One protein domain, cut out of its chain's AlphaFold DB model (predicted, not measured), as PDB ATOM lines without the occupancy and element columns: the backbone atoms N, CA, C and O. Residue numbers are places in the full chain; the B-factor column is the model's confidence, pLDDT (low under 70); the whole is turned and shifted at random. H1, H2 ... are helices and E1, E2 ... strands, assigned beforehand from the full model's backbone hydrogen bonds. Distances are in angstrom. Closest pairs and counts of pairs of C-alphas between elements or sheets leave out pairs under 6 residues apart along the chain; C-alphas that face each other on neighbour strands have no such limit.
ATOM      1  N   SER A   6     -27.641  -2.118  34.013       94.38
ATOM      2  CA  SER A   6     -27.571  -2.745  32.700       94.38
ATOM      3  C   SER A   6     -27.367  -4.247  32.884       94.38
ATOM      4  O   SER A   6     -26.492  -4.656  33.652       94.38
ATOM      5  N   VAL A   7     -28.203  -5.063  32.247       94.81
ATOM      6  CA  VAL A   7     -28.200  -6.522  32.398       94.81
ATOM      7  C   VAL A   7     -28.046  -7.190  31.044       94.81
ATOM      8  O   VAL A   7     -28.759  -6.866  30.098       94.81
ATOM      9  N   ASN A   8     -27.157  -8.180  30.982       92.94
ATOM     10  CA  ASN A   8     -26.927  -9.009  29.803       92.94
ATOM     11  C   ASN A   8     -26.962 -10.507  30.136       92.94
ATOM     12  O   ASN A   8     -26.987 -10.924  31.296       92.94
ATOM     13  N   ASN A   9     -26.917 -11.346  29.097       90.81
ATOM     14  CA  ASN A   9     -26.961 -12.800  29.254       90.81
ATOM     15  C   ASN A   9     -25.727 -13.435  29.918       90.81
ATOM     16  O   ASN A   9     -25.804 -14.597  30.308       90.81
ATOM     17  N   ALA A  10     -24.616 -12.716  30.092       90.38
ATOM     18  CA  ALA A  10     -23.446 -13.240  30.795       90.38
ATOM     19  C   ALA A  10     -23.541 -13.113  32.328       90.38
ATOM     20  O   ALA A  10     -22.746 -13.736  33.031       90.38
ATOM     21  N   MET A  11     -24.492 -12.336  32.862       92.81
ATOM     22  CA  MET A  11     -24.711 -12.209  34.309       92.81
ATOM     23  C   MET A  11     -25.357 -13.472  34.895       92.81
ATOM     24  O   MET A  11     -26.042 -14.203  34.184       92.81
ATOM     25  N   HIS A  12     -25.169 -13.734  36.192       95.00
ATOM     26  CA  HIS A  12     -25.788 -14.868  36.896       95.00
ATOM     27  C   HIS A  12     -27.248 -14.583  37.284       95.00
ATOM     28  O   HIS A  12     -27.564 -13.468  37.693       95.00
ATOM     29  N   ASP A  13     -28.119 -15.600  37.234       95.81
ATOM     30  CA  ASP A  13     -29.549 -15.465  37.581       95.81
ATOM     31  C   ASP A  13     -29.764 -14.921  38.994       95.81
ATOM     32  O   ASP A  13     -30.580 -14.026  39.190       95.81
ATOM     33  N   THR A  14     -28.979 -15.395  39.965       95.50
ATOM     34  CA  THR A  14     -29.071 -14.959  41.367       95.50
ATOM     35  C   THR A  14     -28.811 -13.464  41.533       95.50
ATOM     36  O   THR A  14     -29.457 -12.813  42.350       95.50
ATOM     37  N   LEU A  15     -27.893 -12.903  40.740       95.38
ATOM     38  CA  LEU A  15     -27.621 -11.469  40.732       95.38
ATOM     39  C   LEU A  15     -28.774 -10.699  40.084       95.38
ATOM     40  O   LEU A  15     -29.205  -9.689  40.627       95.38
ATOM     41  N   ILE A  16     -29.296 -11.189  38.957       95.81
ATOM     42  CA  ILE A  16     -30.424 -10.560  38.255       95.81
ATOM     43  C   ILE A  16     -31.671 -10.530  39.152       95.81
ATOM     44  O   ILE A  16     -32.330  -9.500  39.245       95.81
ATOM     45  N   GLN A  17     -31.965 -11.627  39.852       95.81
ATOM     46  CA  GLN A  17     -33.109 -11.740  40.763       95.81
ATOM     47  C   GLN A  17     -33.001 -10.838  42.002       95.81
ATOM     48  O   GLN A  17     -34.019 -10.509  42.602       95.81
ATOM     49  N   ALA A  18     -31.791 -10.426  42.388       96.00
ATOM     50  CA  ALA A  18     -31.586  -9.498  43.499       96.00
ATOM     51  C   ALA A  18     -31.856  -8.029  43.116       96.00
ATOM     52  O   ALA A  18     -32.001  -7.181  43.998       96.00
ATOM     53  N   ILE A  19     -31.910  -7.709  41.818       96.06
ATOM     54  CA  ILE A  19     -32.126  -6.345  41.331       96.06
ATOM     55  C   ILE A  19     -33.639  -6.077  41.220       96.06
ATOM     56  O   ILE A  19     -34.360  -6.869  40.609       96.06
ATOM     57  N   PRO A  20     -34.147  -4.939  41.733       95.94
ATOM     58  CA  PRO A  20     -35.536  -4.541  41.518       95.94
ATOM     59  C   PRO A  20     -35.882  -4.460  40.026       95.94
ATOM     60  O   PRO A  20     -35.175  -3.820  39.245       95.94
ATOM     61  N   HIS A  21     -36.997  -5.072  39.615       96.19
ATOM     62  CA  HIS A  21     -37.355  -5.165  38.192       96.19
ATOM     63  C   HIS A  21     -37.569  -3.789  37.536       96.19
ATOM     64  O   HIS A  21     -37.443  -3.659  36.322       96.19
ATOM     65  N   ASP A  22     -37.899  -2.751  38.314       95.94
ATOM     66  CA  ASP A  22     -38.071  -1.361  37.866       95.94
ATOM     67  C   ASP A  22     -36.749  -0.564  37.784       95.94
ATOM     68  O   ASP A  22     -36.744   0.658  37.599       95.94
ATOM     69  N   ARG A  23     -35.614  -1.251  37.956       96.69
ATOM     70  CA  ARG A  23     -34.256  -0.701  37.857       96.69
ATOM     71  C   ARG A  23     -33.385  -1.430  36.834       96.69
ATOM     72  O   ARG A  23     -32.202  -1.127  36.743       96.69
ATOM     73  N   ILE A  24     -33.948  -2.349  36.051       97.00
ATOM     74  CA  ILE A  24     -33.216  -3.121  35.036       97.00
ATOM     75  C   ILE A  24     -33.367  -2.488  33.651       97.00
ATOM     76  O   ILE A  24     -34.474  -2.124  33.247       97.00
ATOM     77  N   LEU A  25     -32.261  -2.408  32.913       96.31
ATOM     78  CA  LEU A  25     -32.208  -2.083  31.487       96.31
ATOM     79  C   LEU A  25     -31.487  -3.214  30.737       96.31
ATOM     80  O   LEU A  25     -30.512  -3.749  31.264       96.31
ATOM     81  N   PRO A  26     -31.948  -3.615  29.540       94.88
ATOM     82  CA  PRO A  26     -31.306  -4.682  28.787       94.88
ATOM     83  C   PRO A  26     -30.075  -4.165  28.038       94.88
ATOM     84  O   PRO A  26     -30.099  -3.081  27.455       94.88
ATOM     85  N   GLU A  27     -29.036  -4.985  27.951       91.50
ATOM     86  CA  GLU A  27     -27.928  -4.776  27.024       91.50
ATOM     87  C   GLU A  27     -27.482  -6.099  26.392       91.50
ATOM     88  O   GLU A  27     -27.679  -7.192  26.928       91.50
ATOM     89  N   THR A  28     -26.840  -5.993  25.232       85.75
ATOM     90  CA  THR A  28     -26.250  -7.145  24.541       85.75
ATOM     91  C   THR A  28     -24.749  -7.282  24.769       85.75
ATOM     92  O   THR A  28     -24.211  -8.343  24.475       85.75
ATOM     93  N   ASP A  29     -24.071  -6.217  25.217       82.69
ATOM     94  CA  ASP A  29     -22.600  -6.130  25.293       82.69
ATOM     95  C   ASP A  29     -21.914  -6.656  24.009       82.69
ATOM     96  O   ASP A  29     -20.886  -7.317  24.036       82.69
ATOM     97  N   PHE A  30     -22.520  -6.440  22.836       78.25
ATOM     98  CA  PHE A  30     -21.971  -6.924  21.569       78.25
ATOM     99  C   PHE A  30     -20.739  -6.078  21.201       78.25
ATOM    100  O   PHE A  30     -20.829  -4.852  21.285       78.25
ATOM    101  N   PRO A  31     -19.615  -6.673  20.744       78.25
ATOM    102  CA  PRO A  31     -19.436  -8.055  20.276       78.25
ATOM    103  C   PRO A  31     -18.869  -9.039  21.318       78.25
ATOM    104  O   PRO A  31     -18.213 -10.020  20.948       78.25
ATOM    105  N   ALA A  32     -19.064  -8.810  22.619       74.19
ATOM    106  CA  ALA A  32     -18.546  -9.701  23.651       74.19
ATOM    107  C   ALA A  32     -19.103 -11.123  23.489       74.19
ATOM    108  O   ALA A  32     -20.303 -11.399  23.560       74.19
ATOM    109  N   ARG A  33     -18.187 -12.082  23.314       61.28
ATOM    110  CA  ARG A  33     -18.511 -13.481  22.984       61.28
ATOM    111  C   ARG A  33     -19.352 -14.194  24.048       61.28
ATOM    112  O   ARG A  33     -20.018 -15.179  23.737       61.28
ATOM    113  N   LYS A  34     -19.318 -13.729  25.300       63.34
ATOM    114  CA  LYS A  34     -19.982 -14.391  26.436       63.34
ATOM    115  C   LYS A  34     -21.507 -14.272  26.404       63.34
ATOM    116  O   LYS A  34     -22.172 -15.121  26.985       63.34
ATOM    117  N   VAL A  35     -22.057 -13.283  25.699       63.75
ATOM    118  CA  VAL A  35     -23.502 -12.994  25.711       63.75
ATOM    119  C   VAL A  35     -24.270 -13.788  24.639       63.75
ATOM    120  O   VAL A  35     -25.496 -13.790  24.626       63.75
ATOM    121  N   ARG A  36     -23.555 -14.525  23.766       66.06
ATOM    122  CA  ARG A  36     -24.116 -15.341  22.665       66.06
ATOM    123  C   ARG A  36     -25.091 -14.572  21.752       66.06
ATOM    124  O   ARG A  36     -25.982 -15.171  21.159       66.06
ATOM    125  N   THR A  37     -24.913 -13.259  21.618       70.25
ATOM    126  CA  THR A  37     -25.668 -12.420  20.673       70.25
ATOM    127  C   THR A  37     -24.927 -12.379  19.340       70.25
ATOM    128  O   THR A  37     -23.695 -12.375  19.303       70.25
ATOM    129  N   GLN A  38     -25.677 -12.388  18.238       77.81
ATOM    130  CA  GLN A  38     -25.111 -12.360  16.887       77.81
ATOM    131  C   GLN A  38     -25.082 -10.944  16.298       77.81
ATOM    132  O   GLN A  38     -24.369 -10.701  15.327       77.81
ATOM    133  N   ARG A  39     -25.842 -10.009  16.885       79.50
ATOM    134  CA  ARG A  39     -25.939  -8.605  16.460       79.50
ATOM    135  C   ARG A  39     -26.249  -7.668  17.642       79.50
ATOM    136  O   ARG A  39     -26.865  -8.116  18.620       79.50
ATOM    137  N   PRO A  40     -25.879  -6.374  17.558       79.69
ATOM    138  CA  PRO A  40     -26.334  -5.357  18.503       79.69
ATOM    139  C   PRO A  40     -27.861  -5.336  18.606       79.69
ATOM    140  O   PRO A  40     -28.556  -5.480  17.599       79.69
ATOM    141  N   GLY A  41     -28.383  -5.168  19.820       79.88
ATOM    142  CA  GLY A  41     -29.824  -5.032  20.049       79.88
ATOM    143  C   GLY A  41     -30.639  -6.326  19.930       79.88
ATOM    144  O   GLY A  41     -31.856  -6.268  20.059       79.88
ATOM    145  N   GLN A  42     -30.006  -7.489  19.730       87.50
ATOM    146  CA  GLN A  42     -30.666  -8.797  19.844       87.50
ATOM    147  C   GLN A  42     -30.959  -9.131  21.318       87.50
ATOM    148  O   GLN A  42     -30.256  -9.930  21.945       87.50
ATOM    149  N   ILE A  43     -31.956  -8.456  21.886       90.56
ATOM    150  CA  ILE A  43     -32.347  -8.565  23.296       90.56
ATOM    151  C   ILE A  43     -33.362  -9.684  23.554       90.56
ATOM    152  O   ILE A  43     -33.610 -10.010  24.710       90.56
ATOM    153  N   GLU A  44     -33.920 -10.310  22.517       92.19
ATOM    154  CA  GLU A  44     -34.976 -11.322  22.645       92.19
ATOM    155  C   GLU A  44     -34.580 -12.502  23.555       92.19
ATOM    156  O   GLU A  44     -35.380 -12.865  24.418       92.19
ATOM    157  N   PRO A  45     -33.347 -13.054  23.485       92.50
ATOM    158  CA  PRO A  45     -32.935 -14.114  24.407       92.50
ATOM    159  C   PRO A  45     -32.873 -13.649  25.870       92.50
ATOM    160  O   PRO A  45     -33.102 -14.434  26.787       92.50
ATOM    161  N   LEU A  46     -32.543 -12.372  26.101       93.56
ATOM    162  CA  LEU A  46     -32.557 -11.799  27.445       93.56
ATOM    163  C   LEU A  46     -33.997 -11.601  27.937       93.56
ATOM    164  O   LEU A  46     -34.288 -11.925  29.081       93.56
ATOM    165  N   GLU A  47     -34.908 -11.115  27.092       95.69
ATOM    166  CA  GLU A  47     -36.326 -10.971  27.448       95.69
ATOM    167  C   GLU A  47     -36.972 -12.318  27.797       95.69
ATOM    168  O   GLU A  47     -37.694 -12.404  28.790       95.69
ATOM    169  N   GLU A  48     -36.676 -13.380  27.041       95.88
ATOM    170  CA  GLU A  48     -37.128 -14.747  27.344       95.88
ATOM    171  C   GLU A  48     -36.595 -15.223  28.702       95.88
ATOM    172  O   GLU A  48     -37.334 -15.750  29.536       95.88
ATOM    173  N   ARG A  49     -35.311 -14.972  28.977       95.50
ATOM    174  CA  ARG A  49     -34.708 -15.297  30.270       95.50
ATOM    175  C   ARG A  49     -35.372 -14.538  31.422       95.50
ATOM    176  O   ARG A  49     -35.702 -15.145  32.437       95.50
ATOM    177  N   LEU A  50     -35.586 -13.231  31.277       96.94
ATOM    178  CA  LEU A  50     -36.250 -12.404  32.289       96.94
ATOM    179  C   LEU A  50     -37.716 -12.816  32.489       96.94
ATOM    180  O   LEU A  50     -38.188 -12.835  33.621       96.94
ATOM    181  N   SER A  51     -38.411 -13.213  31.421       97.44
ATOM    182  CA  SER A  51     -39.773 -13.761  31.475       97.44
ATOM    183  C   SER A  51     -39.842 -14.994  32.377       97.44
ATOM    184  O   SER A  51     -40.688 -15.047  33.274       97.44
ATOM    185  N   ASN A  52     -38.884 -15.915  32.233       97.06
ATOM    186  CA  ASN A  52     -38.764 -17.088  33.098       97.06
ATOM    187  C   ASN A  52     -38.415 -16.715  34.551       97.06
ATOM    188  O   ASN A  52     -39.043 -17.219  35.481       97.06
ATOM    189  N   LEU A  53     -37.446 -15.816  34.764       96.75
ATOM    190  CA  LEU A  53     -37.015 -15.411  36.112       96.75
ATOM    191  C   LEU A  53     -38.090 -14.643  36.889       96.75
ATOM    192  O   LEU A  53     -38.152 -14.758  38.112       96.75
ATOM    193  N   TRP A  54     -38.905 -13.842  36.201       96.19
ATOM    194  CA  TRP A  54     -39.930 -12.994  36.816       96.19
ATOM    195  C   TRP A  54     -41.325 -13.617  36.794       96.19
ATOM    196  O   TRP A  54     -42.248 -13.021  37.347       96.19
ATOM    197  N   ASN A  55     -41.486 -14.786  36.163       96.56
ATOM    198  CA  ASN A  55     -42.778 -15.433  35.931       96.56
ATOM    199  C   ASN A  55     -43.796 -14.470  35.276       96.56
ATOM    200  O   ASN A  55     -44.928 -14.314  35.736       96.56
ATOM    201  N   GLN A  56     -43.352 -13.767  34.230       97.31
ATOM    202  CA  GLN A  56     -44.123 -12.777  33.461       97.31
ATOM    203  C   GLN A  56     -44.096 -13.130  31.980       97.31
ATOM    204  O   GLN A  56     -43.179 -13.810  31.535       97.31
ATOM    205  N   SER A  57     -45.059 -12.651  31.192       97.31
ATOM    206  CA  SER A  57     -45.009 -12.854  29.742       97.31
ATOM    207  C   SER A  57     -43.874 -12.034  29.112       97.31
ATOM    208  O   SER A  57     -43.519 -10.963  29.608       97.31
ATOM    209  N   GLY A  58     -43.312 -12.503  27.993       96.12
ATOM    210  CA  GLY A  58     -42.310 -11.742  27.233       96.12
ATOM    211  C   GLY A  58     -42.754 -10.303  26.897       96.12
ATOM    212  O   GLY A  58     -41.981  -9.372  27.125       96.12
ATOM    213  N   PRO A  59     -44.001 -10.074  26.433       96.44
ATOM    214  CA  PRO A  59     -44.535  -8.724  26.235       96.44
ATOM    215  C   PRO A  59     -44.554  -7.853  27.500       96.44
ATOM    216  O   PRO A  59     -44.207  -6.674  27.420       96.44
ATOM    217  N   ASP A  60     -44.900  -8.412  28.665       97.31
ATOM    218  CA  ASP A  60     -44.907  -7.666  29.933       97.31
ATOM    219  C   ASP A  60     -43.493  -7.262  30.360       97.31
ATOM    220  O   ASP A  60     -43.268  -6.127  30.790       97.31
ATOM    221  N   VAL A  61     -42.527  -8.174  30.199       97.62
ATOM    222  CA  VAL A  61     -41.102  -7.896  30.421       97.62
ATOM    223  C   VAL A  61     -40.657  -6.758  29.513       97.62
ATOM    224  O   VAL A  61     -40.129  -5.760  30.001       97.62
ATOM    225  N   ARG A  62     -40.924  -6.857  28.207       96.31
ATOM    226  CA  ARG A  62     -40.561  -5.821  27.235       96.31
ATOM    227  C   ARG A  62     -41.166  -4.468  27.598       96.31
ATOM    228  O   ARG A  62     -40.451  -3.468  27.627       96.31
ATOM    229  N   HIS A  63     -42.459  -4.426  27.919       96.56
ATOM    230  CA  HIS A  63     -43.128  -3.193  28.332       96.56
ATOM    231  C   HIS A  63     -42.488  -2.593  29.594       96.56
ATOM    232  O   HIS A  63     -42.268  -1.384  29.672       96.56
ATOM    233  N   ARG A  64     -42.117  -3.429  30.571       97.19
ATOM    234  CA  ARG A  64     -41.406  -2.982  31.775       97.19
ATOM    235  C   ARG A  64     -40.037  -2.385  31.457       97.19
ATOM    236  O   ARG A  64     -39.716  -1.326  31.989       97.19
ATOM    237  N   LEU A  65     -39.249  -3.026  30.597       96.88
ATOM    238  CA  LEU A  65     -37.930  -2.526  30.200       96.88
ATOM    239  C   LEU A  65     -38.029  -1.148  29.523       96.88
ATOM    240  O   LEU A  65     -37.261  -0.246  29.859       96.88
ATOM    241  N   TRP A  66     -39.023  -0.945  28.654       97.12
ATOM    242  CA  TRP A  66     -39.293   0.369  28.060       97.12
ATOM    243  C   TRP A  66     -39.726   1.411  29.092       97.12
ATOM    244  O   TRP A  66     -39.188   2.518  29.102       97.12
ATOM    245  N   ARG A  67     -40.620   1.058  30.026       97.12
ATOM    246  CA  ARG A  67     -40.992   1.959  31.132       97.12
ATOM    247  C   ARG A  67     -39.793   2.362  31.985       97.12
ATOM    248  O   ARG A  67     -39.715   3.516  32.406       97.12
ATOM    249  N   ASN A  68     -38.862   1.443  32.233       97.19
ATOM    250  CA  ASN A  68     -37.639   1.728  32.979       97.19
ATOM    251  C   ASN A  68     -36.758   2.733  32.229       97.19
ATOM    252  O   ASN A  68     -36.307   3.704  32.837       97.19
ATOM    253  N   LEU A  69     -36.567   2.537  30.919       96.62
ATOM    254  CA  LEU A  69     -35.811   3.458  30.067       96.62
ATOM    255  C   LEU A  69     -36.459   4.844  30.028       96.62
ATOM    256  O   LEU A  69     -35.780   5.840  30.255       96.62
ATOM    257  N   LYS A  70     -37.775   4.906  29.810       96.69
ATOM    258  CA  LYS A  70     -38.556   6.148  29.821       96.69
ATOM    259  C   LYS A  70     -38.400   6.898  31.132       96.69
ATOM    260  O   LYS A  70     -38.118   8.092  31.132       96.69
ATOM    261  N   LYS A  71     -38.542   6.194  32.257       96.19
ATOM    262  CA  LYS A  71     -38.380   6.800  33.577       96.19
ATOM    263  C   LYS A  71     -36.964   7.338  33.781       96.19
ATOM    264  O   LYS A  71     -36.831   8.475  34.216       96.19
ATOM    265  N   LEU A  72     -35.930   6.571  33.430       95.69
ATOM    266  CA  LEU A  72     -34.546   7.043  33.506       95.69
ATOM    267  C   LEU A  72     -34.321   8.274  32.617       95.69
ATOM    268  O   LEU A  72     -33.708   9.241  33.063       95.69
ATOM    269  N   ALA A  73     -34.815   8.254  31.379       96.06
ATOM    270  CA  ALA A  73     -34.638   9.346  30.430       96.06
ATOM    271  C   ALA A  73     -35.292  10.647  30.921       96.06
ATOM    272  O   ALA A  73     -34.688  11.710  30.806       96.06
ATOM    273  N   ILE A  74     -36.489  10.560  31.513       95.25
ATOM    274  CA  ILE A  74     -37.180  11.707  32.117       95.25
ATOM    275  C   ILE A  74     -36.444  12.180  33.375       95.25
ATOM    276  O   ILE A  74     -36.088  13.349  33.472       95.25
ATOM    277  N   ASP A  75     -36.173  11.278  34.324       94.62
ATOM    278  CA  ASP A  75     -35.595  11.631  35.627       94.62
ATOM    279  C   ASP A  75     -34.170  12.211  35.504       94.62
ATOM    280  O   ASP A  75     -33.741  12.985  36.357       94.62
ATOM    281  N   SER A  76     -33.424  11.828  34.463       94.19
ATOM    282  CA  SER A  76     -32.074  12.343  34.183       94.19
ATOM    283  C   SER A  76     -32.048  13.596  33.302       94.19
ATOM    284  O   SER A  76     -30.976  14.170  33.121       94.19
ATOM    285  N   GLY A  77     -33.182  13.997  32.718       95.56
ATOM    286  CA  GLY A  77     -33.247  15.043  31.690       95.56
ATOM    287  C   GLY A  77     -32.719  14.614  30.315       95.56
ATOM    288  O   GLY A  77     -32.786  15.388  29.365       95.56
ATOM    289  N   ALA A  78     -32.235  13.375  30.158       95.56
ATOM    290  CA  ALA A  78     -31.713  12.883  28.882       95.56
ATOM    291  C   ALA A  78     -32.763  12.911  27.761       95.56
ATOM    292  O   ALA A  78     -32.396  13.074  26.598       95.56
ATOM    293  N   ILE A  79     -34.053  12.803  28.105       96.81
ATOM    294  CA  ILE A  79     -35.166  12.864  27.149       96.81
ATOM    295  C   ILE A  79     -35.133  14.128  26.273       96.81
ATOM    296  O   ILE A  79     -35.471  14.045  25.099       96.81
ATOM    297  N   GLU A  80     -34.653  15.259  26.801       96.06
ATOM    298  CA  GLU A  80     -34.567  16.545  26.087       96.06
ATOM    299  C   GLU A  80     -33.409  16.599  25.078       96.06
ATOM    300  O   GLU A  80     -33.365  17.469  24.212       96.06
ATOM    301  N   THR A  81     -32.459  15.670  25.193       96.69
ATOM    302  CA  THR A  81     -31.252  15.605  24.353       96.69
ATOM    303  C   THR A  81     -31.294  14.478  23.325       96.69
ATOM    304  O   THR A  81     -30.430  14.406  22.449       96.69
ATOM    305  N   LEU A  82     -32.282  13.583  23.423       95.69
ATOM    306  CA  LEU A  82     -32.496  12.540  22.430       95.69
ATOM    307  C   LEU A  82     -32.988  13.163  21.115       95.69
ATOM    308  O   LEU A  82     -33.733  14.142  21.141       95.69
ATOM    309  N   PRO A  83     -32.626  12.591  19.950       97.81
ATOM    310  CA  PRO A  83     -33.276  12.954  18.697       97.81
ATOM    311  C   PRO A  83     -34.800  12.823  18.828       97.81
ATOM    312  O   PRO A  83     -35.268  11.832  19.385       97.81
ATOM    313  N   GLU A  84     -35.556  13.777  18.280       96.19
ATOM    314  CA  GLU A  84     -37.021  13.880  18.444       96.19
ATOM    315  C   GLU A  84     -37.738  12.542  18.201       96.19
ATOM    316  O   GLU A  84     -38.418  12.026  19.081       96.19
ATOM    317  N   HIS A  85     -37.450  11.889  17.072       96.38
ATOM    318  CA  HIS A  85     -38.033  10.587  16.735       96.38
ATOM    319  C   HIS A  85     -37.730   9.470  17.753       96.38
ATOM    320  O   HIS A  85     -38.515   8.537  17.895       96.38
ATOM    321  N   VAL A  86     -36.594   9.526  18.456       95.69
ATOM    322  CA  VAL A  86     -36.251   8.563  19.517       95.69
ATOM    323  C   VAL A  86     -36.996   8.910  20.801       95.69
ATOM    324  O   VAL A  86     -37.520   8.009  21.458       95.69
ATOM    325  N   ALA A  87     -37.063  10.197  21.152       95.88
ATOM    326  CA  ALA A  87     -37.823  10.663  22.306       95.88
ATOM    327  C   ALA A  87     -39.304  10.269  22.179       95.88
ATOM    328  O   ALA A  87     -39.861   9.707  23.122       95.88
ATOM    329  N   ASP A  88     -39.899  10.436  20.997       95.19
ATOM    330  CA  ASP A  88     -41.279  10.034  20.711       95.19
ATOM    331  C   ASP A  88     -41.514   8.536  20.945       95.19
ATOM    332  O   ASP A  88     -42.490   8.155  21.591       95.19
ATOM    333  N   ILE A  89     -40.597   7.672  20.494       95.31
ATOM    334  CA  ILE A  89     -40.678   6.217  20.728       95.31
ATOM    335  C   ILE A  89     -40.623   5.903  22.230       95.31
ATOM    336  O   ILE A  89     -41.417   5.108  22.742       95.31
ATOM    337  N   VAL A  90     -39.698   6.535  22.955       94.19
ATOM    338  CA  VAL A  90     -39.536   6.338  24.404       94.19
ATOM    339  C   VAL A  90     -40.760   6.851  25.171       94.19
ATOM    340  O   VAL A  90     -41.143   6.265  26.179       94.19
ATOM    341  N   VAL A  91     -41.414   7.917  24.708       91.50
ATOM    342  CA  VAL A  91     -42.616   8.469  25.348       91.50
ATOM    343  C   VAL A  91     -43.875   7.675  24.992       91.50
ATOM    344  O   VAL A  91     -44.758   7.551  25.843       91.50
ATOM    345  N   ALA A  92     -43.965   7.107  23.792       89.25
ATOM    346  CA  ALA A  92     -45.113   6.315  23.347       89.25
ATOM    347  C   ALA A  92     -45.191   4.914  23.982       89.25
ATOM    348  O   ALA A  92     -46.244   4.276  23.923       89.25
ATOM    349  N   THR A  93     -44.092   4.441  24.579       77.00
ATOM    350  CA  THR A  93     -43.999   3.147  25.276       77.00
ATOM    351  C   THR A  93     -44.395   3.216  26.756       77.00
ATOM    352  O   THR A  93     -44.860   2.165  27.260       77.00
TER     353      THR A  93
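AT A GLANCE: This is residues 6 to 93 of the 93 residues of the protein "DNAse (TatD family)" of Mycobacterium indicus pranii (strain DSM 45239 / MTCC 9506) (UniProt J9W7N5). One long helix, H3, forms a beam: H2 meets its first end nearly at right angles, and H4 folds back to pack on its residues 66 to 70. The short strand E1 sits near the middle and packs on H3; H1 is at the H2 end, and a long loop, residues 27 to 43, leads from E1 to H2. The printed part has 88 residues, in the order H1, E1, H2, H3, H4, and is mostly helix. It is compact, with a radius of gyration of the C-alphas of 13.5 A and spans of 34 by 28 by 21 A.

HOW THE PARTS SIT: Start at residues 6 to 7, which pair in parallel with residues 25 to 26 of E1, residues 24 to 26; E1 pairs with no named strand. H1, residues 13 to 18, only just touches H2, residues 44 to 54, with 3 pairs of C-alphas within 8 A, the closest those of Gln 17 and Leu 53 at 7.1 A; the tilt is steep, 59 degrees, the same way. The closest C-alphas of E1 and H3, residues 58 to 75, are those of Leu 25 and Leu 65, 5.9 A apart. H3 touches H2 with residues 58 to 62 alone, about perpendicular at 85 degrees; the closest C-alphas are those of Ser 51 and Gly 58, 5.3 A. H3 touches H4, residues 84 to 92, with residues 66 to 70 alone, at a steep tilt of 58 degrees, opposite ways; the closest C-alphas are those of Lys 70 and Val 90, 5.5 A. H1 and H3 are apart, as are H2 and H4. In H1, H2, H3 and H4 every O i to N i+4 pair is within hydrogen-bond range.

IN THESE COORDINATES: Find C-alpha 13 at (-29.549, -15.465, 37.581), where H1 begins; it spans 8.6 A, and E1 6.7 A. H2 spans 15.1 A. From C-alpha 58 at (-42.310, -11.742, 27.233), H3 runs 25.7 A. H4 spans 12.1 A and ends at C-alpha 92, (-45.113, 6.315, 23.347).

THE WHOLE: The C-alphas of Thr 14 and Glu 84 are the two farthest apart, 37.7 A. The printed part has no cut, and the link from E1 to H2 is long. Look for low confidence at residues 33 to 36, under 70; the mean pLDDT of the printed part is 91.8.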